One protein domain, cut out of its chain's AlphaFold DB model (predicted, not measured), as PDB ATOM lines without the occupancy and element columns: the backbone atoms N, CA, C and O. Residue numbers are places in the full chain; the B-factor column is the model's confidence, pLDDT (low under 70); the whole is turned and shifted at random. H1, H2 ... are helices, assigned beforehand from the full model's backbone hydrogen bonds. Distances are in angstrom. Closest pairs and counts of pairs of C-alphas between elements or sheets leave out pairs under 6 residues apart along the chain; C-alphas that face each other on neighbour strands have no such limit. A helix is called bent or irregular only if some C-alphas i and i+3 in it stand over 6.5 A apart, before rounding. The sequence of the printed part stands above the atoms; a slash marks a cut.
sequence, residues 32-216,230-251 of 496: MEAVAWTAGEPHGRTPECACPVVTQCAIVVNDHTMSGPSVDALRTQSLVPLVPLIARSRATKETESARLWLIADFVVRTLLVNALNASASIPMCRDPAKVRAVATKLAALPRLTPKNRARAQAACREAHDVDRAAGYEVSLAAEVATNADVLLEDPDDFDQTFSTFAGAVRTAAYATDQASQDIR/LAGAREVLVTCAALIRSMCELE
ATOM      1  N   MET A  32     -42.139  29.545  12.575       97.88
ATOM      2  CA  MET A  32     -41.546  28.717  13.633       97.88
ATOM      3  C   MET A  32     -42.471  28.501  14.830       97.88
ATOM      4  O   MET A  32     -42.431  27.440  15.448       97.88
ATOM      5  N   GLU A  33     -43.363  29.447  15.114       97.06
ATOM      6  CA  GLU A  33     -44.429  29.252  16.101       97.06
ATOM      7  C   GLU A  33     -45.453  28.224  15.597       97.06
ATOM      8  O   GLU A  33     -45.938  27.393  16.368       97.06
ATOM      9  N   ALA A  34     -45.724  28.209  14.288       96.94
ATOM     10  CA  ALA A  34     -46.524  27.171  13.643       96.94
ATOM     11  C   ALA A  34     -45.854  25.787  13.706       96.94
ATOM     12  O   ALA A  34     -46.539  24.784  13.936       96.94
ATOM     13  N   VAL A  35     -44.526  25.720  13.582       97.56
ATOM     14  CA  VAL A  35     -43.745  24.493  13.812       97.56
ATOM     15  C   VAL A  35     -43.875  24.020  15.258       97.56
ATOM     16  O   VAL A  35     -44.238  22.863  15.470       97.56
ATOM     17  N   ALA A  36     -43.659  24.898  16.242       96.06
ATOM     18  CA  ALA A  36     -43.780  24.553  17.660       96.06
ATOM     19  C   ALA A  36     -45.181  24.012  17.997       96.06
ATOM     20  O   ALA A  36     -45.318  22.952  18.610       96.06
ATOM     21  N   TRP A  37     -46.231  24.678  17.505       95.56
ATOM     22  CA  TRP A  37     -47.617  24.230  17.659       95.56
ATOM     23  C   TRP A  37     -47.862  22.843  17.058       95.56
ATOM     24  O   TRP A  37     -48.464  21.975  17.696       95.56
ATOM     25  N   THR A  38     -47.388  22.636  15.830       95.44
ATOM     26  CA  THR A  38     -47.548  21.385  15.078       95.44
ATOM     27  C   THR A  38     -46.806  20.231  15.752       95.44
ATOM     28  O   THR A  38     -47.309  19.110  15.794       95.44
ATOM     29  N   ALA A  39     -45.641  20.494  16.342       95.25
ATOM     30  CA  ALA A  39     -44.866  19.512  17.097       95.25
ATOM     31  C   ALA A  39     -45.404  19.253  18.521       95.25
ATOM     32  O   ALA A  39     -44.974  18.304  19.182       95.25
ATOM     33  N   GLY A  40     -46.350  20.071  19.000       94.50
ATOM     34  CA  GLY A  40     -46.839  20.017  20.379       94.50
ATOM     35  C   GLY A  40     -45.797  20.477  21.404       94.50
ATOM     36  O   GLY A  40     -45.793  19.996  22.538       94.50
ATOM     37  N   GLU A  41     -44.892  21.364  20.995       94.50
ATOM     38  CA  GLU A  41     -43.873  21.981  21.840       94.50
ATOM     39  C   GLU A  41     -44.383  23.286  22.477       94.50
ATOM     40  O   GLU A  41     -45.409  23.826  22.046       94.50
ATOM     41  N   PRO A  42     -43.704  23.813  23.517       93.75
ATOM     42  CA  PRO A  42     -44.009  25.138  24.046       93.75
ATOM     43  C   PRO A  42     -43.995  26.200  22.940       93.75
ATOM     44  O   PRO A  42     -43.134  26.182  22.063       93.75
ATOM     45  N   HIS A  43     -44.948  27.137  22.990       93.00
ATOM     46  CA  HIS A  43     -45.035  28.223  22.010       93.00
ATOM     47  C   HIS A  43     -43.731  29.027  21.980       93.00
ATOM     48  O   HIS A  43     -43.292  29.542  23.008       93.00
ATOM     49  N   GLY A  44     -43.132  29.157  20.800       91.06
ATOM     50  CA  GLY A  44     -41.898  29.902  20.610       91.06
ATOM     51  C   GLY A  44     -41.329  29.732  19.206       91.06
ATOM     52  O   GLY A  44     -41.781  28.894  18.430       91.06
ATOM     53  N   ARG A  45     -40.314  30.540  18.888       90.38
ATOM     54  CA  ARG A  45     -39.664  30.562  17.566       90.38
ATOM     55  C   ARG A  45     -38.471  29.609  17.430       90.38
ATOM     56  O   ARG A  45     -37.890  29.514  16.359       90.38
ATOM     57  N   THR A  46     -38.085  28.928  18.506       92.44
ATOM     58  CA  THR A  46     -36.926  28.020  18.546       92.44
ATOM     59  C   THR A  46     -37.333  26.625  19.029       92.44
ATOM     60  O   THR A  46     -36.899  26.208  20.105       92.44
ATOM     61  N   PRO A  47     -38.202  25.915  18.287       94.81
ATOM     62  CA  PRO A  47     -38.613  24.569  18.659       94.81
ATOM     63  C   PRO A  47     -37.438  23.579  18.604       94.81
ATOM     64  O   PRO A  47     -36.584  23.648  17.716       94.81
ATOM     65  N   GLU A  48     -37.402  22.635  19.544       94.56
ATOM     66  CA  GLU A  48     -36.351  21.619  19.679       94.56
ATOM     67  C   GLU A  48     -36.383  20.595  18.535       94.56
ATOM     68  O   GLU A  48     -35.335  20.091  18.120       94.56
ATOM     69  N   CYS A  49     -37.576  20.302  18.006       94.38
ATOM     70  CA  CYS A  49     -37.801  19.382  16.889       94.38
ATOM     71  C   CYS A  49     -37.156  19.812  15.561       94.38
ATOM     72  O   CYS A  49     -36.986  18.983  14.661       94.38
ATOM     73  N   ALA A  50     -36.778  21.083  15.425       96.31
ATOM     74  CA  ALA A  50     -36.181  21.626  14.216       96.31
ATOM     75  C   ALA A  50     -34.652  21.736  14.329       96.31
ATOM     76  O   ALA A  50     -34.071  21.894  15.409       96.31
ATOM     77  N   CYS A  51     -33.972  21.642  13.188       96.62
ATOM     78  CA  CYS A  51     -32.555  21.970  13.099       96.62
ATOM     79  C   CYS A  51     -32.353  23.481  13.300       96.62
ATOM     80  O   CYS A  51     -33.031  24.249  12.624       96.62
ATOM     81  N   PRO A  52     -31.397  23.920  14.142       96.50
ATOM     82  CA  PRO A  52     -31.099  25.337  14.363       96.50
ATOM     83  C   PRO A  52     -30.872  26.146  13.077       96.50
ATOM     84  O   PRO A  52     -31.389  27.252  12.955       96.50
ATOM     85  N   VAL A  53     -30.170  25.577  12.090       97.38
ATOM     86  CA  VAL A  53     -29.919  26.228  10.791       97.38
ATOM     87  C   VAL A  53     -31.220  26.394   9.996       97.38
ATOM     88  O   VAL A  53     -31.479  27.457   9.440       97.38
ATOM     89  N   VAL A  54     -32.088  25.375   9.973       97.94
ATOM     90  CA  VAL A  54     -33.403  25.471   9.306       97.94
ATOM     91  C   VAL A  54     -34.312  26.455  10.043       97.94
ATOM     92  O   VAL A  54     -34.971  27.263   9.397       97.94
ATOM     93  N   THR A  55     -34.311  26.426  11.377       98.00
ATOM     94  CA  THR A  55     -35.043  27.368  12.231       98.00
ATOM     95  C   THR A  55     -34.679  28.805  11.894       98.00
ATOM     96  O   THR A  55     -35.562  29.612  11.616       98.00
ATOM     97  N   GLN A  56     -33.386  29.127  11.871       97.62
ATOM     98  CA  GLN A  56     -32.947  30.492  11.625       97.62
ATOM     99  C   GLN A  56     -33.174  30.912  10.166       97.62
ATOM    100  O   GLN A  56     -33.617  32.033   9.925       97.62
ATOM    101  N   CYS A  57     -32.994  30.005   9.200       97.69
ATOM    102  CA  CYS A  57     -33.357  30.257   7.803       97.69
ATOM    103  C   CYS A  57     -34.851  30.587   7.664       97.69
ATOM    104  O   CYS A  57     -35.208  31.599   7.064       97.69
ATOM    105  N   ALA A  58     -35.726  29.790   8.280       97.88
ATOM    106  CA  ALA A  58     -37.168  30.005   8.242       97.88
ATOM    107  C   ALA A  58     -37.587  31.317   8.928       97.88
ATOM    108  O   ALA A  58     -38.452  32.012   8.402       97.88
ATOM    109  N   ILE A  59     -36.953  31.693  10.049       96.50
ATOM    110  CA  ILE A  59     -37.158  33.005  10.687       96.50
ATOM    111  C   ILE A  59     -36.772  34.128   9.728       96.50
ATOM    112  O   ILE A  59     -37.571  35.037   9.512       96.50
ATOM    113  N   VAL A  60     -35.583  34.054   9.119       95.19
ATOM    114  CA  VAL A  60     -35.108  35.098   8.205       95.19
ATOM    115  C   VAL A  60     -36.080  35.284   7.041       95.19
ATOM    116  O   VAL A  60     -36.516  36.398   6.759       95.19
ATOM    117  N   VAL A  61     -36.479  34.186   6.404       95.81
ATOM    118  CA  VAL A  61     -37.412  34.210   5.272       95.81
ATOM    119  C   VAL A  61     -38.785  34.738   5.690       95.81
ATOM    120  O   VAL A  61     -39.394  35.506   4.944       95.81
ATOM    121  N   ASN A  62     -39.273  34.375   6.880       95.69
ATOM    122  CA  ASN A  62     -40.546  34.869   7.401       95.69
ATOM    123  C   ASN A  62     -40.507  36.386   7.625       95.69
ATOM    124  O   ASN A  62     -41.428  37.080   7.199       95.69
ATOM    125  N   ASP A  63     -39.444  36.898   8.244       91.38
ATOM    126  CA  ASP A  63     -39.414  38.254   8.799       91.38
ATOM    127  C   ASP A  63     -38.794  39.310   7.862       91.38
ATOM    128  O   ASP A  63     -39.058  40.498   8.038       91.38
ATOM    129  N   HIS A  64     -38.014  38.919   6.844       86.62
ATOM    130  CA  HIS A  64     -37.237  39.861   6.015       86.62
ATOM    131  C   HIS A  64     -37.692  39.999   4.551       86.62
ATOM    132  O   HIS A  64     -37.060  40.720   3.786       86.62
ATOM    133  N   THR A  65     -38.797  39.365   4.154       81.00
ATOM    134  CA  THR A  65     -39.313  39.353   2.767       81.00
ATOM    135  C   THR A  65     -40.333  40.444   2.416       81.00
ATOM    136  O   THR A  65     -40.788  40.438   1.283       81.00
ATOM    137  N   MET A  66     -40.655  41.375   3.331       82.44
ATOM    138  CA  MET A  66     -41.713  42.425   3.272       82.44
ATOM    139  C   MET A  66     -43.019  42.076   4.014       82.44
ATOM    140  O   MET A  66     -43.296  40.914   4.315       82.44
ATOM    141  N   SER A  67     -43.808  43.096   4.357       82.44
ATOM    142  CA  SER A  67     -44.973  43.010   5.252       82.44
ATOM    143  C   SER A  67     -46.233  43.549   4.579       82.44
ATOM    144  O   SER A  67     -46.155  44.465   3.768       82.44
ATOM    145  N   GLY A  68     -47.398  43.042   4.976       85.50
ATOM    146  CA  GLY A  68     -48.696  43.525   4.503       85.50
ATOM    147  C   GLY A  68     -49.675  42.371   4.285       85.50
ATOM    148  O   GLY A  68     -49.228  41.234   4.136       85.50
ATOM    149  N   PRO A  69     -50.995  42.630   4.243       86.94
ATOM    150  CA  PRO A  69     -52.005  41.572   4.194       86.94
ATOM    151  C   PRO A  69     -51.829  40.577   3.037       86.94
ATOM    152  O   PRO A  69     -51.892  39.367   3.259       86.94
ATOM    153  N   SER A  70     -51.546  41.043   1.816       88.81
ATOM    154  CA  SER A  70     -51.328  40.136   0.679       88.81
ATOM    155  C   SER A  70     -49.999  39.392   0.765       88.81
ATOM    156  O   SER A  70     -49.909  38.229   0.366       88.81
ATOM    157  N   VAL A  71     -48.968  40.022   1.335       90.12
ATOM    158  CA  VAL A  71     -47.682  39.359   1.584       90.12
ATOM    159  C   VAL A  71     -47.826  38.292   2.674       90.12
ATOM    160  O   VAL A  71     -47.241  37.220   2.551       90.12
ATOM    161  N   ASP A  72     -48.647  38.520   3.698       92.38
ATOM    162  CA  ASP A  72     -48.965  37.531   4.733       92.38
ATOM    163  C   ASP A  72     -49.732  36.332   4.153       92.38
ATOM    164  O   ASP A  72     -49.426  35.177   4.471       92.38
ATOM    165  N   ALA A  73     -50.670  36.566   3.231       91.94
ATOM    166  CA  ALA A  73     -51.352  35.491   2.509       91.94
ATOM    167  C   ALA A  73     -50.370  34.648   1.673       91.94
ATOM    168  O   ALA A  73     -50.370  33.416   1.746       91.94
ATOM    169  N   LEU A  74     -49.469  35.302   0.940       93.50
ATOM    170  CA  LEU A  74     -48.430  34.648   0.144       93.50
ATOM    171  C   LEU A  74     -47.414  33.883   1.012       93.50
ATOM    172  O   LEU A  74     -47.025  32.758   0.683       93.50
ATOM    173  N   ARG A  75     -47.010  34.459   2.148       94.81
ATOM    174  CA  ARG A  75     -46.157  33.823   3.163       94.81
ATOM    175  C   ARG A  75     -46.814  32.568   3.715       94.81
ATOM    176  O   ARG A  75     -46.170  31.525   3.802       94.81
ATOM    177  N   THR A  76     -48.104  32.653   4.032       95.31
ATOM    178  CA  THR A  76     -48.915  31.514   4.475       95.31
ATOM    179  C   THR A  76     -48.901  30.412   3.422       95.31
ATOM    180  O   THR A  76     -48.508  29.285   3.720       95.31
ATOM    181  N   GLN A  77     -49.239  30.748   2.175       95.25
ATOM    182  CA  GLN A  77     -49.263  29.802   1.058       95.25
ATOM    183  C   GLN A  77     -47.903  29.121   0.833       95.25
ATOM    184  O   GLN A  77     -47.852  27.921   0.563       95.25
ATOM    185  N   SER A  78     -46.808  29.871   0.964       96.25
ATOM    186  CA  SER A  78     -45.457  29.385   0.662       96.25
ATOM    187  C   SER A  78     -44.849  28.555   1.797       96.25
ATOM    188  O   SER A  78     -44.197  27.543   1.541       96.25
ATOM    189  N   LEU A  79     -45.049  28.963   3.057       97.12
ATOM    190  CA  LEU A  79     -44.333  28.390   4.203       97.12
ATOM    191  C   LEU A  79     -45.141  27.354   4.993       97.12
ATOM    192  O   LEU A  79     -44.542  26.418   5.527       97.12
ATOM    193  N   VAL A  80     -46.477  27.449   5.052       95.94
ATOM    194  CA  VAL A  80     -47.311  26.453   5.761       95.94
ATOM    195  C   VAL A  80     -47.067  25.020   5.266       95.94
ATOM    196  O   VAL A  80     -46.891  24.139   6.112       95.94
ATOM    197  N   PRO A  81     -46.959  24.744   3.948       95.94
ATOM    198  CA  PRO A  81     -46.675  23.392   3.460       95.94
ATOM    199  C   PRO A  81     -45.337  22.816   3.948       95.94
ATOM    200  O   PRO A  81     -45.151  21.600   3.954       95.94
ATOM    201  N   LEU A  82     -44.395  23.673   4.356       97.31
ATOM    202  CA  LEU A  82     -43.074  23.269   4.833       97.31
ATOM    203  C   LEU A  82     -43.046  22.991   6.337       97.31
ATOM    204  O   LEU A  82     -42.127  22.316   6.798       97.31
ATOM    205  N   VAL A  83     -44.041  23.448   7.103       97.25
ATOM    206  CA  VAL A  83     -44.083  23.291   8.568       97.25
ATOM    207  C   VAL A  83     -43.850  21.837   9.015       97.25
ATOM    208  O   VAL A  83     -42.996  21.623   9.881       97.25
ATOM    209  N   PRO A  84     -44.488  20.807   8.417       95.50
ATOM    210  CA  PRO A  84     -44.230  19.418   8.800       95.50
ATOM    211  C   PRO A  84     -42.809  18.928   8.483       95.50
ATOM    212  O   PRO A  84     -42.299  18.044   9.174       95.50
ATOM    213  N   LEU A  85     -42.174  19.475   7.439       96.12
ATOM    214  CA  LEU A  85     -40.796  19.150   7.062       96.12
ATOM    215  C   LEU A  85     -39.808  19.797   8.038       96.12
ATOM    216  O   LEU A  85     -38.915  19.119   8.545       96.12
ATOM    217  N   ILE A  86     -40.023  21.074   8.361       97.31
ATOM    218  CA  ILE A  86     -39.202  21.833   9.312       97.31
ATOM    219  C   ILE A  86     -39.260  21.186  10.702       97.31
ATOM    220  O   ILE A  86     -38.213  20.973  11.314       97.31
ATOM    221  N   ALA A  87     -40.449  20.780  11.161       95.88
ATOM    222  CA  ALA A  87     -40.651  20.078  12.435       95.88
ATOM    223  C   ALA A  87     -39.903  18.735  12.538       95.88
ATOM    224  O   ALA A  87     -39.831  18.136  13.606       95.88
ATOM    225  N   ARG A  88     -39.387  18.213  11.422       93.06
ATOM    226  CA  ARG A  88     -38.658  16.939  11.349       93.06
ATOM    227  C   ARG A  88     -37.224  17.119  10.863       93.06
ATOM    228  O   ARG A  88     -36.598  16.148  10.456       93.06
ATOM    229  N   SER A  89     -36.718  18.348  10.893       95.44
ATOM    230  CA  SER A  89     -35.422  18.693  10.310       95.44
ATOM    231  C   SER A  89     -34.240  18.521  11.264       95.44
ATOM    232  O   SER A  89     -33.107  18.749  10.842       95.44
ATOM    233  N   ARG A  90     -34.451  18.177  12.545       93.44
ATOM    234  CA  ARG A  90     -33.356  18.048  13.521       93.44
ATOM    235  C   ARG A  90     -32.292  17.053  13.052       93.44
ATOM    236  O   ARG A  90     -32.602  15.892  12.802       93.44
ATOM    237  N   ALA A  91     -31.039  17.508  13.050       90.38
ATOM    238  CA  ALA A  91     -29.920  16.795  12.450       90.38
ATOM    239  C   ALA A  91     -28.634  16.857  13.287       90.38
ATOM    240  O   ALA A  91     -28.627  17.389  14.398       90.38
ATOM    241  N   THR A  92     -27.557  16.284  12.743       91.81
ATOM    242  CA  THR A  92     -26.193  16.374  13.288       91.81
ATOM    243  C   THR A  92     -25.499  17.677  12.877       91.81
ATOM    244  O   THR A  92     -25.963  18.383  11.978       91.81
ATOM    245  N   LYS A  93     -24.351  17.980  13.498       91.31
ATOM    246  CA  LYS A  93     -23.547  19.175  13.192       91.31
ATOM    247  C   LYS A  93     -22.996  19.176  11.766       91.31
ATOM    248  O   LYS A  93     -22.958  20.217  11.124       91.31
ATOM    249  N   GLU A  94     -22.663  18.008  11.230       91.00
ATOM    250  CA  GLU A  94     -22.190  17.848   9.851       91.00
ATOM    251  C   GLU A  94     -23.299  18.203   8.852       91.00
ATOM    252  O   GLU A  94     -23.062  18.865   7.845       91.00
ATOM    253  N   THR A  95     -24.542  17.816   9.162       93.69
ATOM    254  CA  THR A  95     -25.708  18.203   8.358       93.69
ATOM    255  C   THR A  95     -25.994  19.700   8.489       93.69
ATOM    256  O   THR A  95     -26.367  20.342   7.510       93.69
ATOM    257  N   GLU A  96     -25.831  20.271   9.687       94.19
ATOM    258  CA  GLU A  96     -25.950  21.716   9.915       94.19
ATOM    259  C   GLU A  96     -24.951  22.502   9.052       94.19
ATOM    260  O   GLU A  96     -25.381  23.396   8.328       94.19
ATOM    261  N   SER A  97     -23.674  22.109   9.025       92.25
ATOM    262  CA  SER A  97     -22.658  22.718   8.149       92.25
ATOM    263  C   SER A  97     -23.011  22.559   6.663       92.25
ATOM    264  O   SER A  97     -23.044  23.535   5.914       92.25
ATOM    265  N   ALA A  98     -23.424  21.364   6.224       93.56
ATOM    266  CA  ALA A  98     -23.867  21.158   4.840       93.56
ATOM    267  C   ALA A  98     -25.072  22.042   4.450       93.56
ATOM    268  O   ALA A  98     -25.208  22.447   3.292       93.56
ATOM    269  N   ARG A  99     -25.957  22.348   5.407       96.00
ATOM    270  CA  ARG A  99     -27.094  23.263   5.234       96.00
ATOM    271  C   ARG A  99     -26.668  24.733   5.210       96.00
ATOM    272  O   ARG A  99     -27.266  25.490   4.454       96.00
ATOM    273  N   LEU A 100     -25.645  25.134   5.962       95.19
ATOM    274  CA  LEU A 100     -25.064  26.477   5.854       95.19
ATOM    275  C   LEU A 100     -24.455  26.701   4.461       95.19
ATOM    276  O   LEU A 100     -24.745  27.700   3.804       95.19
ATOM    277  N   TRP A 101     -23.751  25.703   3.925       94.56
ATOM    278  CA  TRP A 101     -23.257  25.739   2.545       94.56
ATOM    279  C   TRP A 101     -24.372  25.803   1.491       94.56
ATOM    280  O   TRP A 101     -24.176  26.411   0.441       94.56
ATOM    281  N   LEU A 102     -25.556  25.232   1.757       95.94
ATOM    282  CA  LEU A 102     -26.730  25.431   0.896       95.94
ATOM    283  C   LEU A 102     -27.224  26.882   0.904       95.94
ATOM    284  O   LEU A 102     -27.661  27.366  -0.136       95.94
ATOM    285  N   ILE A 103     -27.152  27.577   2.042       96.81
ATOM    286  CA  ILE A 103     -27.510  29.000   2.123       96.81
ATOM    287  C   ILE A 103     -26.518  29.826   1.300       96.81
ATOM    288  O   ILE A 103     -26.944  30.642   0.486       96.81
ATOM    289  N   ALA A 104     -25.214  29.568   1.442       95.19
ATOM    290  CA  ALA A 104     -24.176  30.240   0.658       95.19
ATOM    291  C   ALA A 104     -24.383  30.073  -0.850       95.19
ATOM    292  O   ALA A 104     -24.406  31.037  -1.617       95.19
ATOM    293  N   ASP A 105     -24.589  28.824  -1.258       96.62
ATOM    294  CA  ASP A 105     -24.887  28.443  -2.629       96.62
ATOM    295  C   ASP A 105     -26.133  29.154  -3.174       96.62
ATOM    296  O   ASP A 105     -26.107  29.696  -4.281       96.62
ATOM    297  N   PHE A 106     -27.201  29.207  -2.378       97.38
ATOM    298  CA  PHE A 106     -28.453  29.860  -2.739       97.38
ATOM    299  C   PHE A 106     -28.306  31.376  -2.898       97.38
ATOM    300  O   PHE A 106     -28.800  31.933  -3.880       97.38
ATOM    301  N   VAL A 107     -27.606  32.054  -1.984       96.56
ATOM    302  CA  VAL A 107     -27.383  33.505  -2.080       96.56
ATOM    303  C   VAL A 107     -26.647  33.849  -3.378       96.56
ATOM    304  O   VAL A 107     -27.085  34.732  -4.112       96.56
ATOM    305  N   VAL A 108     -25.587  33.108  -3.709       96.25
ATOM    306  CA  VAL A 108     -24.742  33.369  -4.886       96.25
ATOM    307  C   VAL A 108     -25.435  32.994  -6.195       96.25
ATOM    308  O   VAL A 108     -25.425  33.768  -7.149       96.25
ATOM    309  N   ARG A 109     -26.004  31.786  -6.277       96.94
ATOM    310  CA  ARG A 109     -26.496  31.230  -7.550       96.94
ATOM    311  C   ARG A 109     -27.989  31.441  -7.782       96.94
ATOM    312  O   ARG A 109     -28.460  31.140  -8.872       96.94
ATOM    313  N   THR A 110     -28.728  31.925  -6.780       96.00
ATOM    314  CA  THR A 110     -30.172  32.194  -6.892       96.00
ATOM    315  C   THR A 110     -30.498  33.650  -6.585       96.00
ATOM    316  O   THR A 110     -30.885  34.370  -7.498       96.00
ATOM    317  N   LEU A 111     -30.306  34.127  -5.347       94.75
ATOM    318  CA  LEU A 111     -30.730  35.493  -4.987       94.75
ATOM    319  C   LEU A 111     -29.975  36.567  -5.770       94.75
ATOM    320  O   LEU A 111     -30.600  37.473  -6.314       94.75
ATOM    321  N   LEU A 112     -28.648  36.453  -5.864       95.00
ATOM    322  CA  LEU A 112     -27.840  37.402  -6.624       95.00
ATOM    323  C   LEU A 112     -28.177  37.365  -8.119       95.00
ATOM    324  O   LEU A 112     -28.283  38.408  -8.754       95.00
ATOM    325  N   VAL A 113     -28.394  36.175  -8.677       95.50
ATOM    326  CA  VAL A 113     -28.793  36.015 -10.083       95.50
ATOM    327  C   VAL A 113     -30.136  36.696 -10.347       95.50
ATOM    328  O   VAL A 113     -30.256  37.447 -11.315       95.50
ATOM    329  N   ASN A 114     -31.126  36.489  -9.477       92.75
ATOM    330  CA  ASN A 114     -32.437  37.120  -9.598       92.75
ATOM    331  C   ASN A 114     -32.337  38.644  -9.476       92.75
ATOM    332  O   ASN A 114     -32.872  39.355 -10.322       92.75
ATOM    333  N   ALA A 115     -31.570  39.144  -8.502       91.81
ATOM    334  CA  ALA A 115     -31.347  40.576  -8.330       91.81
ATOM    335  C   ALA A 115     -30.672  41.210  -9.561       91.81
ATOM    336  O   ALA A 115     -31.116  42.252 -10.031       91.81
ATOM    337  N   LEU A 116     -29.657  40.564 -10.147       92.94
ATOM    338  CA  LEU A 116     -29.010  41.044 -11.377       92.94
ATOM    339  C   LEU A 116     -29.963  41.029 -12.579       92.94
ATOM    340  O   LEU A 116     -29.946  41.946 -13.398       92.94
ATOM    341  N   ASN A 117     -30.809  40.003 -12.702       92.75
ATOM    342  CA  ASN A 117     -31.814  39.938 -13.763       92.75
ATOM    343  C   ASN A 117     -32.885  41.028 -13.610       92.75
ATOM    344  O   ASN A 117     -33.317  41.595 -14.619       92.75
ATOM    345  N   ALA A 118     -33.275  41.344 -12.371       89.19
ATOM    346  CA  ALA A 118     -34.143  42.472 -12.060       89.19
ATOM    347  C   ALA A 118     -33.469  43.794 -12.463       89.19
ATOM    348  O   ALA A 118     -34.028  44.513 -13.290       89.19
ATOM    349  N   SER A 119     -32.229  44.045 -12.014       88.69
ATOM    350  CA  SER A 119     -31.430  45.219 -12.412       88.69
ATOM    351  C   SER A 119     -31.342  45.376 -13.934       88.69
ATOM    352  O   SER A 119     -31.551  46.458 -14.476       88.69
ATOM    353  N   ALA A 120     -31.070  44.289 -14.660       91.25
ATOM    354  CA  ALA A 120     -30.945  44.304 -16.117       91.25
ATOM    355  C   ALA A 120     -32.272  44.477 -16.874       91.25
ATOM    356  O   ALA A 120     -32.270  44.543 -18.107       91.25
ATOM    357  N   SER A 121     -33.405  44.456 -16.176       87.62
ATOM    358  CA  SER A 121     -34.735  44.680 -16.754       87.62
ATOM    359  C   SER A 121     -35.231  46.109 -16.518       87.62
ATOM    360  O   SER A 121     -36.228  46.509 -17.113       87.62
ATOM    361  N   ILE A 122     -34.518  46.892 -15.702       85.25
ATOM    362  CA  ILE A 122     -34.810  48.306 -15.475       85.25
ATOM    363  C   ILE A 122     -34.459  49.099 -16.748       85.25
ATOM    364  O   ILE A 122     -33.324  48.999 -17.224       85.25
ATOM    365  N   PRO A 123     -35.373  49.934 -17.283       83.56
ATOM    366  CA  PRO A 123     -35.134  50.706 -18.508       83.56
ATOM    367  C   PRO A 123     -33.897  51.618 -18.473       83.56
ATOM    368  O   PRO A 123     -33.318  51.915 -19.512       83.56
ATOM    369  N   MET A 124     -33.482  52.064 -17.283       81.50
ATOM    370  CA  MET A 124     -32.344  52.971 -17.086       81.50
ATOM    371  C   MET A 124     -30.980  52.273 -16.957       81.50
ATOM    372  O   MET A 124     -29.960  52.952 -16.850       81.50
ATOM    373  N   CYS A 125     -30.943  50.939 -16.975       86.75
ATOM    374  CA  CYS A 125     -29.704  50.171 -16.892       86.75
ATOM    375  C   CYS A 125     -28.786  50.481 -18.093       86.75
ATOM    376  O   CYS A 125     -29.160  50.260 -19.245       86.75
ATOM    377  N   ARG A 126     -27.573  50.992 -17.833       85.81
ATOM    378  CA  ARG A 126     -26.621  51.474 -18.857       85.81
ATOM    379  C   ARG A 126     -25.960  50.363 -19.683       85.81
ATOM    380  O   ARG A 126     -25.400  50.663 -20.731       85.81
ATOM    381  N   ASP A 127     -26.025  49.103 -19.245       90.75
ATOM    382  CA  ASP A 127     -25.527  47.935 -19.995       90.75
ATOM    383  C   ASP A 127     -26.203  46.627 -19.517       90.75
ATOM    384  O   ASP A 127     -25.599  45.806 -18.812       90.75
ATOM    385  N   PRO A 128     -27.480  46.401 -19.867       91.50
ATOM    386  CA  PRO A 128     -28.223  45.234 -19.400       91.50
ATOM    387  C   PRO A 128     -27.651  43.919 -19.947       91.50
ATOM    388  O   PRO A 128     -27.783  42.876 -19.304       91.50
ATOM    389  N   ALA A 129     -26.988  43.946 -21.108       95.75
ATOM    390  CA  ALA A 129     -26.357  42.768 -21.696       95.75
ATOM    391  C   ALA A 129     -25.192  42.272 -20.828       95.75
ATOM    392  O   ALA A 129     -25.109  41.079 -20.526       95.75
ATOM    393  N   LYS A 130     -24.330  43.182 -20.361       94.88
ATOM    394  CA  LYS A 130     -23.213  42.835 -19.477       94.88
ATOM    395  C   LYS A 130     -23.684  42.353 -18.108       94.88
ATOM    396  O   LYS A 130     -23.148  41.365 -17.607       94.88
ATOM    397  N   VAL A 131     -24.715  42.979 -17.533       93.94
ATOM    398  CA  VAL A 131     -25.320  42.521 -16.267       93.94
ATOM    399  C   VAL A 131     -25.871  41.093 -16.413       93.94
ATOM    400  O   VAL A 131     -25.532  40.217 -15.614       93.94
ATOM    401  N   ARG A 132     -26.633  40.808 -17.482       95.75
ATOM    402  CA  ARG A 132     -27.154  39.452 -17.769       95.75
ATOM    403  C   ARG A 132     -26.046  38.433 -18.018       95.75
ATOM    404  O   ARG A 132     -26.175  37.274 -17.618       95.75
ATOM    405  N   ALA A 133     -24.946  38.841 -18.650       96.94
ATOM    406  CA  ALA A 133     -23.801  37.964 -18.867       96.94
ATOM    407  C   ALA A 133     -23.182  37.510 -17.535       96.94
ATOM    408  O   ALA A 133     -22.895  36.325 -17.369       96.94
ATOM    409  N   VAL A 134     -23.033  38.413 -16.559       96.25
ATOM    410  CA  VAL A 134     -22.539  38.043 -15.222       96.25
ATOM    411  C   VAL A 134     -23.545  37.175 -14.465       96.25
ATOM    412  O   VAL A 134     -23.150  36.163 -13.886       96.25
ATOM    413  N   ALA A 135     -24.842  37.493 -14.531       96.00
ATOM    414  CA  ALA A 135     -25.890  36.654 -13.945       96.00
ATOM    415  C   ALA A 135     -25.841  35.214 -14.497       96.00
ATOM    416  O   ALA A 135     -25.888  34.245 -13.740       96.00
ATOM    417  N   THR A 136     -25.640  35.067 -15.812       97.69
ATOM    418  CA  THR A 136     -25.482  33.764 -16.478       97.69
ATOM    419  C   THR A 136     -24.240  33.019 -15.985       97.69
ATOM    420  O   THR A 136     -24.314  31.824 -15.696       97.69
ATOM    421  N   LYS A 137     -23.099  33.710 -15.833       96.44
ATOM    422  CA  LYS A 137     -21.869  33.110 -15.286       96.44
ATOM    423  C   LYS A 137     -22.071  32.586 -13.861       96.44
ATOM    424  O   LYS A 137     -21.614  31.487 -13.561       96.44
ATOM    425  N   LEU A 138     -22.741  33.360 -13.003       96.38
ATOM    426  CA  LEU A 138     -23.052  32.976 -11.622       96.38
ATOM    427  C   LEU A 138     -23.977  31.754 -11.566       96.38
ATOM    428  O   LEU A 138     -23.684  30.801 -10.846       96.38
ATOM    429  N   ALA A 139     -25.047  31.747 -12.365       96.25
ATOM    430  CA  ALA A 139     -25.979  30.622 -12.448       96.25
ATOM    431  C   ALA A 139     -25.295  29.328 -12.930       96.25
ATOM    432  O   ALA A 139     -25.618  28.238 -12.458       96.25
ATOM    433  N   ALA A 140     -24.316  29.455 -13.833       96.44
ATOM    434  CA  ALA A 140     -23.536  28.345 -14.373       96.44
ATOM    435  C   ALA A 140     -22.430  27.831 -13.430       96.44
ATOM    436  O   ALA A 140     -21.749  26.855 -13.762       96.44
ATOM    437  N   LEU A 141     -22.212  28.459 -12.267       95.69
ATOM    438  CA  LEU A 141     -21.267  27.928 -11.289       95.69
ATOM    439  C   LEU A 141     -21.726  26.539 -10.809       95.69
ATOM    440  O   LEU A 141     -22.918  26.333 -10.547       95.69
ATOM    441  N   PRO A 142     -20.794  25.581 -10.638       95.62
ATOM    442  CA  PRO A 142     -21.118  24.341  -9.947       95.62
ATOM    443  C   PRO A 142     -21.574  24.650  -8.517       95.62
ATOM    444  O   PRO A 142     -21.209  25.688  -7.959       95.62
ATOM    445  N   ARG A 143     -22.321  23.720  -7.908       94.31
ATOM    446  CA  ARG A 143     -22.737  23.827  -6.502       94.31
ATOM    447  C   ARG A 143     -21.546  24.219  -5.624       94.31
ATOM    448  O   ARG A 143     -20.454  23.654  -5.761       94.31
ATOM    449  N   LEU A 144     -21.752  25.197  -4.750       93.94
ATOM    450  CA  LEU A 144     -20.681  25.732  -3.929       93.94
ATOM    451  C   LEU A 144     -20.204  24.714  -2.900       93.94
ATOM    452  O   LEU A 144     -20.972  23.973  -2.288       93.94
ATOM    453  N   THR A 145     -18.888  24.680  -2.757       92.19
ATOM    454  CA  THR A 145     -18.137  23.860  -1.815       92.19
ATOM    455  C   THR A 145     -16.926  24.668  -1.350       92.19
ATOM    456  O   THR A 145     -16.515  25.608  -2.044       92.19
ATOM    457  N   PRO A 146     -16.248  24.267  -0.264       90.75
ATOM    458  CA  PRO A 146     -14.993  24.902   0.136       90.75
ATOM    459  C   PRO A 146     -13.963  25.011  -1.005       90.75
ATOM    460  O   PRO A 146     -13.229  25.992  -1.094       90.75
ATOM    461  N   LYS A 147     -13.947  24.042  -1.935       92.81
ATOM    462  CA  LYS A 147     -12.972  23.963  -3.036       92.81
ATOM    463  C   LYS A 147     -13.153  25.029  -4.119       92.81
ATOM    464  O   LYS A 147     -12.173  25.418  -4.743       92.81
ATOM    465  N   ASN A 148     -14.382  25.476  -4.384       93.50
ATOM    466  CA  ASN A 148     -14.677  26.454  -5.446       93.50
ATOM    467  C   ASN A 148     -15.063  27.843  -4.905       93.50
ATOM    468  O   ASN A 148     -15.387  28.738  -5.685       93.50
ATOM    469  N   ARG A 149     -14.951  28.041  -3.587       93.69
ATOM    470  CA  ARG A 149     -15.271  29.277  -2.864       93.69
ATOM    471  C   ARG A 149     -14.598  30.523  -3.437       93.69
ATOM    472  O   ARG A 149     -15.281  31.487  -3.755       93.69
ATOM    473  N   ALA A 150     -13.282  30.486  -3.654       92.94
ATOM    474  CA  ALA A 150     -12.537  31.637  -4.177       92.94
ATOM    475  C   ALA A 150     -13.014  32.064  -5.580       92.94
ATOM    476  O   ALA A 150     -13.079  33.252  -5.891       92.94
ATOM    477  N   ARG A 151     -13.406  31.093  -6.419       94.25
ATOM    478  CA  ARG A 151     -13.992  31.362  -7.740       94.25
ATOM    479  C   ARG A 151     -15.364  32.028  -7.613       94.25
ATOM    480  O   ARG A 151     -15.653  32.946  -8.373       94.25
ATOM    481  N   ALA A 152     -16.186  31.587  -6.663       94.12
ATOM    482  CA  ALA A 152     -17.483  32.200  -6.390       94.12
ATOM    483  C   ALA A 152     -17.339  33.637  -5.863       94.12
ATOM    484  O   ALA A 152     -18.030  34.526  -6.353       94.12
ATOM    485  N   GLN A 153     -16.388  33.892  -4.961       94.19
ATOM    486  CA  GLN A 153     -16.072  35.238  -4.465       94.19
ATOM    487  C   GLN A 153     -15.626  36.179  -5.592       94.19
ATOM    488  O   GLN A 153     -16.110  37.302  -5.706       94.19
ATOM    489  N   ALA A 154     -14.750  35.708  -6.486       93.88
ATOM    490  CA  ALA A 154     -14.347  36.485  -7.657       93.88
ATOM    491  C   ALA A 154     -15.545  36.841  -8.558       93.88
ATOM    492  O   ALA A 154     -15.648  37.979  -9.012       93.88
ATOM    493  N   ALA A 155     -16.476  35.903  -8.763       93.81
ATOM    494  CA  ALA A 155     -17.701  36.156  -9.522       93.81
ATOM    495  C   ALA A 155     -18.653  37.138  -8.810       93.81
ATOM    496  O   ALA A 155     -19.270  37.970  -9.471       93.81
ATOM    497  N   CYS A 156     -18.743  37.097  -7.474       93.50
ATOM    498  CA  CYS A 156     -19.518  38.070  -6.694       93.50
ATOM    499  C   CYS A 156     -18.930  39.482  -6.827       93.50
ATOM    500  O   CYS A 156     -19.671  40.436  -7.049       93.50
ATOM    501  N   ARG A 157     -17.600  39.622  -6.784       93.88
ATOM    502  CA  ARG A 157     -16.927  40.911  -7.018       93.88
ATOM    503  C   ARG A 157     -17.156  41.444  -8.435       93.88
ATOM    504  O   ARG A 157     -17.467  42.622  -8.589       93.88
ATOM    505  N   GLU A 158     -17.093  40.581  -9.451       94.12
ATOM    506  CA  GLU A 158     -17.444  40.952 -10.832       94.12
ATOM    507  C   GLU A 158     -18.897  41.450 -10.922       94.12
ATOM    508  O   GLU A 158     -19.148  42.505 -11.502       94.12
ATOM    509  N   ALA A 159     -19.847  40.738 -10.309       93.25
ATOM    510  CA  ALA A 159     -21.258  41.132 -10.274       93.25
ATOM    511  C   ALA A 159     -21.473  42.484  -9.600       93.25
ATOM    512  O   ALA A 159     -22.157  43.349 -10.145       93.25
ATOM    513  N   HIS A 160     -20.838  42.677  -8.449       91.69
ATOM    514  CA  HIS A 160     -20.844  43.931  -7.722       91.69
ATOM    515  C   HIS A 160     -20.355  45.088  -8.604       91.69
ATOM    516  O   HIS A 160     -21.012  46.131  -8.675       91.69
ATOM    517  N   ASP A 161     -19.230  44.919  -9.298       90.75
ATOM    518  CA  ASP A 161     -18.656  45.977 -10.126       90.75
ATOM    519  C   ASP A 161     -19.476  46.271 -11.384       90.75
ATOM    520  O   ASP A 161     -19.652  47.440 -11.736       90.75
ATOM    521  N   VAL A 162     -20.017  45.234 -12.026       89.81
ATOM    522  CA  VAL A 162     -20.861  45.378 -13.217       89.81
ATOM    523  C   VAL A 162     -22.190  46.055 -12.890       89.81
ATOM    524  O   VAL A 162     -22.563  46.989 -13.596       89.81
ATOM    525  N   ASP A 163     -22.871  45.658 -11.815       86.56
ATOM    526  CA  ASP A 163     -24.140  46.278 -11.412       86.56
ATOM    527  C   ASP A 163     -23.953  47.750 -10.995       86.56
ATOM    528  O   ASP A 163     -24.724  48.613 -11.404       86.56
ATOM    529  N   ARG A 164     -22.857  48.089 -10.295       84.00
ATOM    530  CA  ARG A 164     -22.540  49.496  -9.965       84.00
ATOM    531  C   ARG A 164     -22.352  50.350 -11.213       84.00
ATOM    532  O   ARG A 164     -22.793  51.494 -11.260       84.00
ATOM    533  N   ALA A 165     -21.651  49.805 -12.207       80.38
ATOM    534  CA  ALA A 165     -21.386  50.499 -13.462       80.38
ATOM    535  C   ALA A 165     -22.655  50.669 -14.314       80.38
ATOM    536  O   ALA A 165     -22.745  51.627 -15.083       80.38
ATOM    537  N   ALA A 166     -23.639  49.778 -14.152       78.25
ATOM    538  CA  ALA A 166     -24.915  49.830 -14.857       78.25
ATOM    539  C   ALA A 166     -25.797  51.025 -14.445       78.25
ATOM    540  O   ALA A 166     -26.686  51.393 -15.205       78.25
ATOM    541  N   GLY A 167     -25.500  51.690 -13.322       62.31
ATOM    542  CA  GLY A 167     -26.083  52.981 -12.960       62.31
ATOM    543  C   GLY A 167     -27.533  52.890 -12.488       62.31
ATOM    544  O   GLY A 167     -28.460  53.011 -13.282       62.31
ATOM    545  N   TYR A 168     -27.709  52.759 -11.174       57.91
ATOM    546  CA  TYR A 168     -28.986  52.917 -10.485       57.91
ATOM    547  C   TYR A 168     -28.726  53.433  -9.062       57.91
ATOM    548  O   TYR A 168     -27.738  53.020  -8.447       57.91
ATOM    549  N   GLU A 169     -29.561  54.352  -8.558       45.59
ATOM    550  CA  GLU A 169     -29.322  55.082  -7.294       45.59
ATOM    551  C   GLU A 169     -29.285  54.183  -6.051       45.59
ATOM    552  O   GLU A 169     -28.723  54.578  -5.035       45.59
ATOM    553  N   VAL A 170     -29.705  52.918  -6.158       52.41
ATOM    554  CA  VAL A 170     -29.356  51.882  -5.181       52.41
ATOM    555  C   VAL A 170     -28.987  50.598  -5.922       52.41
ATOM    556  O   VAL A 170     -29.849  49.870  -6.399       52.41
ATOM    557  N   SER A 171     -27.691  50.312  -6.061       70.50
ATOM    558  CA  SER A 171     -27.138  49.091  -6.684       70.50
ATOM    559  C   SER A 171     -27.442  47.850  -5.816       70.50
ATOM    560  O   SER A 171     -26.547  47.237  -5.233       70.50
ATOM    561  N   LEU A 172     -28.730  47.517  -5.668       78.75
ATOM    562  CA  LEU A 172     -29.260  46.500  -4.755       78.75
ATOM    563  C   LEU A 172     -28.700  45.113  -5.088       78.75
ATOM    564  O   LEU A 172     -28.346  44.361  -4.183       78.75
ATOM    565  N   ALA A 173     -28.520  44.779  -6.371       82.38
ATOM    566  CA  ALA A 173     -27.877  43.523  -6.748       82.38
ATOM    567  C   ALA A 173     -26.393  43.494  -6.347       82.38
ATOM    568  O   ALA A 173     -25.899  42.455  -5.910       82.38
ATOM    569  N   ALA A 174     -25.681  44.623  -6.399       81.88
ATOM    570  CA  ALA A 174     -24.332  44.678  -5.848       81.88
ATOM    571  C   ALA A 174     -24.297  44.557  -4.321       81.88
ATOM    572  O   ALA A 174     -23.360  43.970  -3.797       81.88
ATOM    573  N   GLU A 175     -25.288  45.064  -3.590       85.00
ATOM    574  CA  GLU A 175     -25.369  44.832  -2.144       85.00
ATOM    575  C   GLU A 175     -25.638  43.349  -1.835       85.00
ATOM    576  O   GLU A 175     -24.999  42.775  -0.950       85.00
ATOM    577  N   VAL A 176     -26.495  42.679  -2.616       83.25
ATOM    578  CA  VAL A 176     -26.630  41.213  -2.552       83.25
ATOM    579  C   VAL A 176     -25.289  40.531  -2.846       83.25
ATOM    580  O   VAL A 176     -24.943  39.566  -2.168       83.25
ATOM    581  N   ALA A 177     -24.493  41.046  -3.789       85.25
ATOM    582  CA  ALA A 177     -23.165  40.517  -4.097       85.25
ATOM    583  C   ALA A 177     -22.147  40.738  -2.965       85.25
ATOM    584  O   ALA A 177     -21.352  39.843  -2.690       85.25
ATOM    585  N   THR A 178     -22.191  41.882  -2.277       86.06
ATOM    586  CA  THR A 178     -21.382  42.140  -1.075       86.06
ATOM    587  C   THR A 178     -21.739  41.157   0.031       86.06
ATOM    588  O   THR A 178     -20.856  40.526   0.605       86.06
ATOM    589  N   ASN A 179     -23.036  40.966   0.287       83.25
ATOM    590  CA  ASN A 179     -23.505  39.966   1.239       83.25
ATOM    591  C   ASN A 179     -23.036  38.558   0.823       83.25
ATOM    592  O   ASN A 179     -22.551  37.787   1.646       83.25
ATOM    593  N   ALA A 180     -23.100  38.219  -0.462       83.88
ATOM    594  CA  ALA A 180     -22.599  36.944  -0.956       83.88
ATOM    595  C   ALA A 180     -21.087  36.761  -0.699       83.88
ATOM    596  O   ALA A 180     -20.682  35.691  -0.253       83.88
ATOM    597  N   ASP A 181     -20.263  37.789  -0.932       83.44
ATOM    598  CA  ASP A 181     -18.809  37.728  -0.710       83.44
ATOM    599  C   ASP A 181     -18.468  37.536   0.776       83.44
ATOM    600  O   ASP A 181     -17.699  36.630   1.104       83.44
ATOM    601  N   VAL A 182     -19.116  38.305   1.664       82.75
ATOM    602  CA  VAL A 182     -18.959  38.202   3.128       82.75
ATOM    603  C   VAL A 182     -19.375  36.823   3.631       82.75
ATOM    604  O   VAL A 182     -18.674  36.203   4.424       82.75
ATOM    605  N   LEU A 183     -20.502  36.296   3.149       86.69
ATOM    606  CA  LEU A 183     -20.974  34.971   3.548       86.69
ATOM    607  C   LEU A 183     -19.979  33.873   3.134       86.69
ATOM    608  O   LEU A 183     -19.806  32.891   3.847       86.69
ATOM    609  N   LEU A 184     -19.274  34.051   2.013       87.94
ATOM    610  CA  LEU A 184     -18.240  33.119   1.562       87.94
ATOM    611  C   LEU A 184     -16.919  33.219   2.346       87.94
ATOM    612  O   LEU A 184     -16.077  32.335   2.177       87.94
ATOM    613  N   GLU A 185     -16.706  34.228   3.195       88.75
ATOM    614  CA  GLU A 185     -15.509  34.304   4.050       88.75
ATOM    615  C   GLU A 185     -15.487  33.157   5.065       88.75
ATOM    616  O   GLU A 185     -14.508  32.401   5.122       88.75
ATOM    617  N   ASP A 186     -16.598  32.969   5.777       86.94
ATOM    618  CA  ASP A 186     -16.812  31.860   6.705       86.94
ATOM    619  C   ASP A 186     -18.290  31.418   6.738       86.94
ATOM    620  O   ASP A 186     -19.073  31.895   7.561       86.94
ATOM    621  N   PRO A 187     -18.695  30.483   5.855       82.12
ATOM    622  CA  PRO A 187     -20.056  29.950   5.858       82.12
ATOM    623  C   PRO A 187     -20.417  29.150   7.115       82.12
ATOM    624  O   PRO A 187     -21.595  28.887   7.336       82.12
ATOM    625  N   ASP A 188     -19.436  28.704   7.907       86.25
ATOM    626  CA  ASP A 188     -19.691  27.940   9.129       86.25
ATOM    627  C   ASP A 188     -19.909  28.863  10.351       86.25
ATOM    628  O   ASP A 188     -20.426  28.404  11.377       86.25
ATOM    629  N   ASP A 189     -19.624  30.170  10.231       89.94
ATOM    630  CA  ASP A 189     -20.044  31.186  11.201       89.94
ATOM    631  C   ASP A 189     -21.561  31.399  11.108       89.94
ATOM    632  O   ASP A 189     -22.098  32.038  10.197       89.94
ATOM    633  N   PHE A 190     -22.267  30.833  12.084       86.25
ATOM    634  CA  PHE A 190     -23.722  30.850  12.158       86.25
ATOM    635  C   PHE A 190     -24.294  32.275  12.217       86.25
ATOM    636  O   PHE A 190     -25.235  32.590  11.485       86.25
ATOM    637  N   ASP A 191     -23.749  33.138  13.076       83.25
ATOM    638  CA  ASP A 191     -24.313  34.468  13.314       83.25
ATOM    639  C   ASP A 191     -24.052  35.383  12.114       83.25
ATOM    640  O   ASP A 191     -24.973  36.063  11.640       83.25
ATOM    641  N   GLN A 192     -22.835  35.335  11.561       84.00
ATOM    642  CA  GLN A 192     -22.497  36.067  10.344       84.00
ATOM    643  C   GLN A 192     -23.351  35.589   9.168       84.00
ATOM    644  O   GLN A 192     -23.970  36.411   8.490       84.00
ATOM    645  N   THR A 193     -23.465  34.272   8.965       86.94
ATOM    646  CA  THR A 193     -24.253  33.693   7.866       86.94
ATOM    647  C   THR A 193     -25.686  34.202   7.881       86.94
ATOM    648  O   THR A 193     -26.195  34.638   6.847       86.94
ATOM    649  N   PHE A 194     -26.354  34.195   9.037       88.56
ATOM    650  CA  PHE A 194     -27.755  34.604   9.105       88.56
ATOM    651  C   PHE A 194     -27.967  36.116   9.104       88.56
ATOM    652  O   PHE A 194     -28.980  36.567   8.566       88.56
ATOM    653  N   SER A 195     -27.023  36.901   9.629       83.81
ATOM    654  CA  SER A 195     -27.032  38.361   9.471       83.81
ATOM    655  C   SER A 195     -26.940  38.746   7.991       83.81
ATOM    656  O   SER A 195     -27.788  39.473   7.464       83.81
ATOM    657  N   THR A 196     -25.973  38.159   7.286       86.00
ATOM    658  CA  THR A 196     -25.722  38.413   5.868       86.00
ATOM    659  C   THR A 196     -26.837  37.873   4.970       86.00
ATOM    660  O   THR A 196     -27.275  38.548   4.038       86.00
ATOM    661  N   PHE A 197     -27.365  36.681   5.272       93.00
ATOM    662  CA  PHE A 197     -28.510  36.108   4.564       93.00
ATOM    663  C   PHE A 197     -29.765  36.977   4.712       93.00
ATOM    664  O   PHE A 197     -30.468  37.204   3.729       93.00
ATOM    665  N   ALA A 198     -30.031  37.521   5.905       89.81
ATOM    666  CA  ALA A 198     -31.147  38.443   6.118       89.81
ATOM    667  C   ALA A 198     -30.991  39.759   5.345       89.81
ATOM    668  O   ALA A 198     -31.989  40.313   4.877       89.81
ATOM    669  N   GLY A 199     -29.757  40.251   5.195       83.94
ATOM    670  CA  GLY A 199     -29.424  41.330   4.264       83.94
ATOM    671  C   GLY A 199     -29.796  40.951   2.831       83.94
ATOM    672  O   GLY A 199     -30.690  41.556   2.251       83.94
ATOM    673  N   ALA A 200     -29.208  39.873   2.310       89.25
ATOM    674  CA  ALA A 200     -29.416  39.416   0.936       89.25
ATOM    675  C   ALA A 200     -30.894  39.172   0.576       89.25
ATOM    676  O   ALA A 200     -31.336  39.607  -0.483       89.25
ATOM    677  N   VAL A 201     -31.671  38.513   1.446       91.56
ATOM    678  CA  VAL A 201     -33.109  38.246   1.233       91.56
ATOM    679  C   VAL A 201     -33.901  39.542   1.088       91.56
ATOM    680  O   VAL A 201     -34.687  39.691   0.155       91.56
ATOM    681  N   ARG A 202     -33.683  40.487   2.005       89.00
ATOM    682  CA  ARG A 202     -34.384  41.770   2.014       89.00
ATOM    683  C   ARG A 202     -34.022  42.608   0.795       89.00
ATOM    684  O   ARG A 202     -34.907  43.122   0.120       89.00
ATOM    685  N   THR A 203     -32.733  42.717   0.502       85.44
ATOM    686  CA  THR A 203     -32.217  43.514  -0.611       85.44
ATOM    687  C   THR A 203     -32.655  42.933  -1.959       85.44
ATOM    688  O   THR A 203     -33.063  43.685  -2.839       85.44
ATOM    689  N   ALA A 204     -32.682  41.601  -2.107       88.19
ATOM    690  CA  ALA A 204     -33.223  40.951  -3.301       88.19
ATOM    691  C   ALA A 204     -34.729  41.215  -3.478       88.19
ATOM    692  O   ALA A 204     -35.164  41.508  -4.589       88.19
ATOM    693  N   ALA A 205     -35.517  41.171  -2.395       89.00
ATOM    694  CA  ALA A 205     -36.949  41.471  -2.464       89.00
ATOM    695  C   ALA A 205     -37.192  42.915  -2.927       89.00
ATOM    696  O   ALA A 205     -37.996  43.138  -3.829       89.00
ATOM    697  N   TYR A 206     -36.445  43.879  -2.380       84.38
ATOM    698  CA  TYR A 206     -36.517  45.271  -2.826       84.38
ATOM    699  C   TYR A 206     -36.075  45.451  -4.280       84.38
ATOM    700  O   TYR A 206     -36.722  46.200  -5.005       84.38
ATOM    701  N   ALA A 207     -35.027  44.753  -4.731       84.81
ATOM    702  CA  ALA A 207     -34.548  44.851  -6.111       84.81
ATOM    703  C   ALA A 207     -35.623  44.418  -7.119       84.81
ATOM    704  O   ALA A 207     -35.901  45.135  -8.081       84.81
ATOM    705  N   THR A 208     -36.265  43.272  -6.876       84.69
ATOM    706  CA  THR A 208     -37.361  42.774  -7.720       84.69
ATOM    707  C   THR A 208     -38.577  43.702  -7.677       84.69
ATOM    708  O   THR A 208     -39.202  43.956  -8.711       84.69
ATOM    709  N   ASP A 209     -38.934  44.207  -6.494       86.00
ATOM    710  CA  ASP A 209     -40.091  45.088  -6.341       86.00
ATOM    711  C   ASP A 209     -39.881  46.414  -7.081       86.00
ATOM    712  O   ASP A 209     -40.717  46.823  -7.884       86.00
ATOM    713  N   GLN A 210     -38.710  47.021  -6.908       82.69
ATOM    714  CA  GLN A 210     -38.340  48.258  -7.583       82.69
ATOM    715  C   GLN A 210     -38.313  48.095  -9.106       82.69
ATOM    716  O   GLN A 210     -38.903  48.901  -9.825       82.69
ATOM    717  N   ALA A 211     -37.703  47.020  -9.616       82.38
ATOM    718  CA  ALA A 211     -37.703  46.748 -11.050       82.38
ATOM    719  C   ALA A 211     -39.132  46.612 -11.604       82.38
ATOM    720  O   ALA A 211     -39.431  47.109 -12.689       82.38
ATOM    721  N   SER A 212     -40.040  45.996 -10.839       83.44
ATOM    722  CA  SER A 212     -41.450  45.870 -11.222       83.44
ATOM    723  C   SER A 212     -42.155  47.231 -11.307       83.44
ATOM    724  O   SER A 212     -42.936  47.456 -12.235       83.44
ATOM    725  N   GLN A 213     -41.869  48.150 -10.379       82.88
ATOM    726  CA  GLN A 213     -42.407  49.519 -10.385       82.88
ATOM    727  C   GLN A 213     -41.892  50.327 -11.573       82.88
ATOM    728  O   GLN A 213     -42.676  50.987 -12.259       82.88
ATOM    729  N   ASP A 214     -40.591  50.248 -11.841       80.19
ATOM    730  CA  ASP A 214     -39.949  51.009 -12.912       80.19
ATOM    731  C   ASP A 214     -40.453  50.552 -14.287       80.19
ATOM    732  O   ASP A 214     -40.777  51.381 -15.139       80.19
ATOM    733  N   ILE A 215     -40.612  49.237 -14.487       79.69
ATOM    734  CA  ILE A 215     -41.187  48.668 -15.715       79.69
ATOM    735  C   ILE A 215     -42.635  49.142 -15.912       79.69
ATOM    736  O   ILE A 215     -42.997  49.567 -17.009       79.69
ATOM    737  N   ARG A 216     -43.470  49.115 -14.864       79.38
ATOM    738  CA  ARG A 216     -44.861  49.603 -14.933       79.38
ATOM    739  C   ARG A 216     -44.929  51.089 -15.269       79.38
ATOM    740  O   ARG A 216     -45.665  51.483 -16.170       79.38
ATOM    741  N   LEU A 230     -45.372  43.296  -3.092       84.38
ATOM    742  CA  LEU A 230     -45.955  41.992  -3.406       84.38
ATOM    743  C   LEU A 230     -45.158  41.244  -4.483       84.38
ATOM    744  O   LEU A 230     -44.991  40.026  -4.387       84.38
ATOM    745  N   ALA A 231     -44.669  41.956  -5.503       83.75
ATOM    746  CA  ALA A 231     -43.898  41.359  -6.591       83.75
ATOM    747  C   ALA A 231     -42.548  40.839  -6.078       83.75
ATOM    748  O   ALA A 231     -42.225  39.663  -6.274       83.75
ATOM    749  N   GLY A 232     -41.825  41.684  -5.334       85.19
ATOM    750  CA  GLY A 232     -40.571  41.306  -4.685       85.19
ATOM    751  C   GLY A 232     -40.730  40.157  -3.696       85.19
ATOM    752  O   GLY A 232     -40.008  39.158  -3.767       85.19
ATOM    753  N   ALA A 233     -41.735  40.239  -2.821       87.75
ATOM    754  CA  ALA A 233     -42.012  39.188  -1.853       87.75
ATOM    755  C   ALA A 233     -42.354  37.854  -2.527       87.75
ATOM    756  O   ALA A 233     -41.927  36.810  -2.038       87.75
ATOM    757  N   ARG A 234     -43.099  37.854  -3.642       92.38
ATOM    758  CA  ARG A 234     -43.479  36.629  -4.366       92.38
ATOM    759  C   ARG A 234     -42.274  35.850  -4.846       92.38
ATOM    760  O   ARG A 234     -42.184  34.654  -4.576       92.38
ATOM    761  N   GLU A 235     -41.368  36.510  -5.550       89.56
ATOM    762  CA  GLU A 235     -40.207  35.839  -6.117       89.56
ATOM    763  C   GLU A 235     -39.288  35.287  -5.016       89.56
ATOM    764  O   GLU A 235     -38.895  34.113  -5.042       89.56
ATOM    765  N   VAL A 236     -39.009  36.100  -3.994       91.75
ATOM    766  CA  VAL A 236     -38.101  35.714  -2.909       91.75
ATOM    767  C   VAL A 236     -38.724  34.656  -1.995       91.75
ATOM    768  O   VAL A 236     -38.057  33.680  -1.665       91.75
ATOM    769  N   LEU A 237     -40.005  34.758  -1.621       94.19
ATOM    770  CA  LEU A 237     -40.655  33.742  -0.778       94.19
ATOM    771  C   LEU A 237     -40.701  32.373  -1.460       94.19
ATOM    772  O   LEU A 237     -40.434  31.367  -0.805       94.19
ATOM    773  N   VAL A 238     -41.006  32.321  -2.760       92.94
ATOM    774  CA  VAL A 238     -41.075  31.057  -3.507       92.94
ATOM    775  C   VAL A 238     -39.698  30.399  -3.600       92.94
ATOM    776  O   VAL A 238     -39.557  29.208  -3.309       92.94
ATOM    777  N   THR A 239     -38.665  31.165  -3.952       94.69
ATOM    778  CA  THR A 239     -37.295  30.639  -4.063       94.69
ATOM    779  C   THR A 239     -36.725  30.242  -2.697       94.69
ATOM    780  O   THR A 239     -36.157  29.157  -2.555       94.69
ATOM    781  N   CYS A 240     -36.956  31.036  -1.650       96.88
ATOM    782  CA  CYS A 240     -36.554  30.693  -0.287       96.88
ATOM    783  C   CYS A 240     -37.317  29.485   0.284       96.88
ATOM    784  O   CYS A 240     -36.736  28.672   1.004       96.88
ATOM    785  N   ALA A 241     -38.597  29.310  -0.052       96.94
ATOM    786  CA  ALA A 241     -39.352  28.112   0.315       96.94
ATOM    787  C   ALA A 241     -38.730  26.843  -0.305       96.94
ATOM    788  O   ALA A 241     -38.640  25.803   0.358       96.94
ATOM    789  N   ALA A 242     -38.237  26.929  -1.546       96.69
ATOM    790  CA  ALA A 242     -37.512  25.835  -2.194       96.69
ATOM    791  C   ALA A 242     -36.162  25.531  -1.513       96.69
ATOM    792  O   ALA A 242     -35.815  24.356  -1.345       96.69
ATOM    793  N   LEU A 243     -35.435  26.557  -1.047       97.50
ATOM    794  CA  LEU A 243     -34.233  26.377  -0.222       97.50
ATOM    795  C   LEU A 243     -34.554  25.612   1.070       97.50
ATOM    796  O   LEU A 243     -33.932  24.586   1.345       97.50
ATOM    797  N   ILE A 244     -35.548  26.068   1.841       97.94
ATOM    798  CA  ILE A 244     -35.938  25.432   3.112       97.94
ATOM    799  C   ILE A 244     -36.322  23.964   2.886       97.94
ATOM    800  O   ILE A 244     -35.910  23.088   3.652       97.94
ATOM    801  N   ARG A 245     -37.071  23.672   1.815       97.44
ATOM    802  CA  ARG A 245     -37.402  22.295   1.428       97.44
ATOM    803  C   ARG A 245     -36.144  21.467   1.167       97.44
ATOM    804  O   ARG A 245     -35.988  20.412   1.777       97.44
ATOM    805  N   SER A 246     -35.228  21.980   0.346       96.12
ATOM    806  CA  SER A 246     -33.965  21.310   0.006       96.12
ATOM    807  C   SER A 246     -33.119  21.016   1.252       96.12
ATOM    808  O   SER A 246     -32.576  19.921   1.402       96.12
ATOM    809  N   MET A 247     -33.060  21.954   2.203       96.06
ATOM    810  CA  MET A 247     -32.381  21.749   3.488       96.06
ATOM    811  C   MET A 247     -33.028  20.627   4.313       96.06
ATOM    812  O   MET A 247     -32.317  19.819   4.918       96.06
ATOM    813  N   CYS A 248     -34.362  20.561   4.349       95.38
ATOM    814  CA  CYS A 248     -35.092  19.513   5.068       95.38
ATOM    815  C   CYS A 248     -34.914  18.128   4.422       95.38
ATOM    816  O   CYS A 248     -34.934  17.114   5.119       95.38
ATOM    817  N   GLU A 249     -34.724  18.067   3.105       91.75
ATOM    818  CA  GLU A 249     -34.573  16.817   2.350       91.75
ATOM    819  C   GLU A 249     -33.144  16.254   2.370       91.75
ATOM    820  O   GLU A 249     -32.975  15.046   2.197       91.75
ATOM    821  N   LEU A 250     -32.132  17.076   2.679       86.06
ATOM    822  CA  LEU A 250     -30.716  16.682   2.701       86.06
ATOM    823  C   LEU A 250     -30.403  15.478   3.625       86.06
ATOM    824  O   LEU A 250     -29.456  14.743   3.367       86.06
ATOM    825  N   GLU A 251     -31.208  15.215   4.661       66.25
ATOM    826  CA  GLU A 251     -31.056  14.023   5.521       66.25
ATOM    827  C   GLU A 251     -31.738  12.760   4.980       66.25
ATOM    828  O   GLU A 251     -31.323  11.646   5.316       66.25
TER     829      GLU A 251
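What this domain is: This is residues 32 to 216 and 230 to 251 of the 496 residues of an uncharacterized protein of Deltaproteobacteria bacterium (UniProt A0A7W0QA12). A flat, two-layered slab of eight helices running up and down, H3, H9, H4 and H5 in one layer and H2, H8, H7 and H6 in the other, with long H4 in the middle. Short H1 sits aslant at one end, on H2 and H3. The 207 printed residues have nine named helices, H1 to H9 in order, and no named strand: all helix. The whole is compact, radius of gyration of the C-alphas 16.9 A, spanning 54 by 42 by 23 A.

Where its parts are: H4, residues 93 to 119, is 37.4 A long and starts at C-alpha 93 (-23.547, 19.175, 13.192). H8, residues 190 to 216, measures 39.1 A. H9 is residues 230 to 249, 28.2 A, ending at C-alpha 249 (-34.573, 16.817, 2.350). H6 is 149 to 166, 25.7 A; H3, 69 to 86, 24.1 A, is irregular, C-alphas 81 and 84 being 7.1 A apart. H1 is 32 to 39, H2 52 to 64, H5 128 to 139, H7 172 to 183.

How they stand to each other: H4 is the hub, touching six helices. It touches H8, the closest C-alphas of the two being those of Ala 115 and Ala 204, 5.4 A apart, at a shallow tilt of 22 degrees, the same way. H5 touches it at Val 113 and Ala 135, 4.9 A, opposite ways. H6 and H7, a hairpin, touch at His 160 and Ala 174, 4.0 A. H9 touches H3 at Val 71 and Leu 230, 5.9 A. H1 touches H3 at Val 35 and Val 83, 5.4 A, at a steep tilt of 42 degrees. H2 touches H9 at Val 61 and Cys 240, 6.6 A. Every O i to N i+4 pair is within hydrogen-bond range in H1, H2 and H5 to H9; in H3 10 of 14, in H4 20 of 23.

The domain as a whole: C-alphas 40 and 126 are farthest apart, 54.2 A. Residues 217 to 229 are not printed; the gap is 13.9 A. The link H1 to H2 is long. Residues 167 to 170 and 251 have pLDDT under 70.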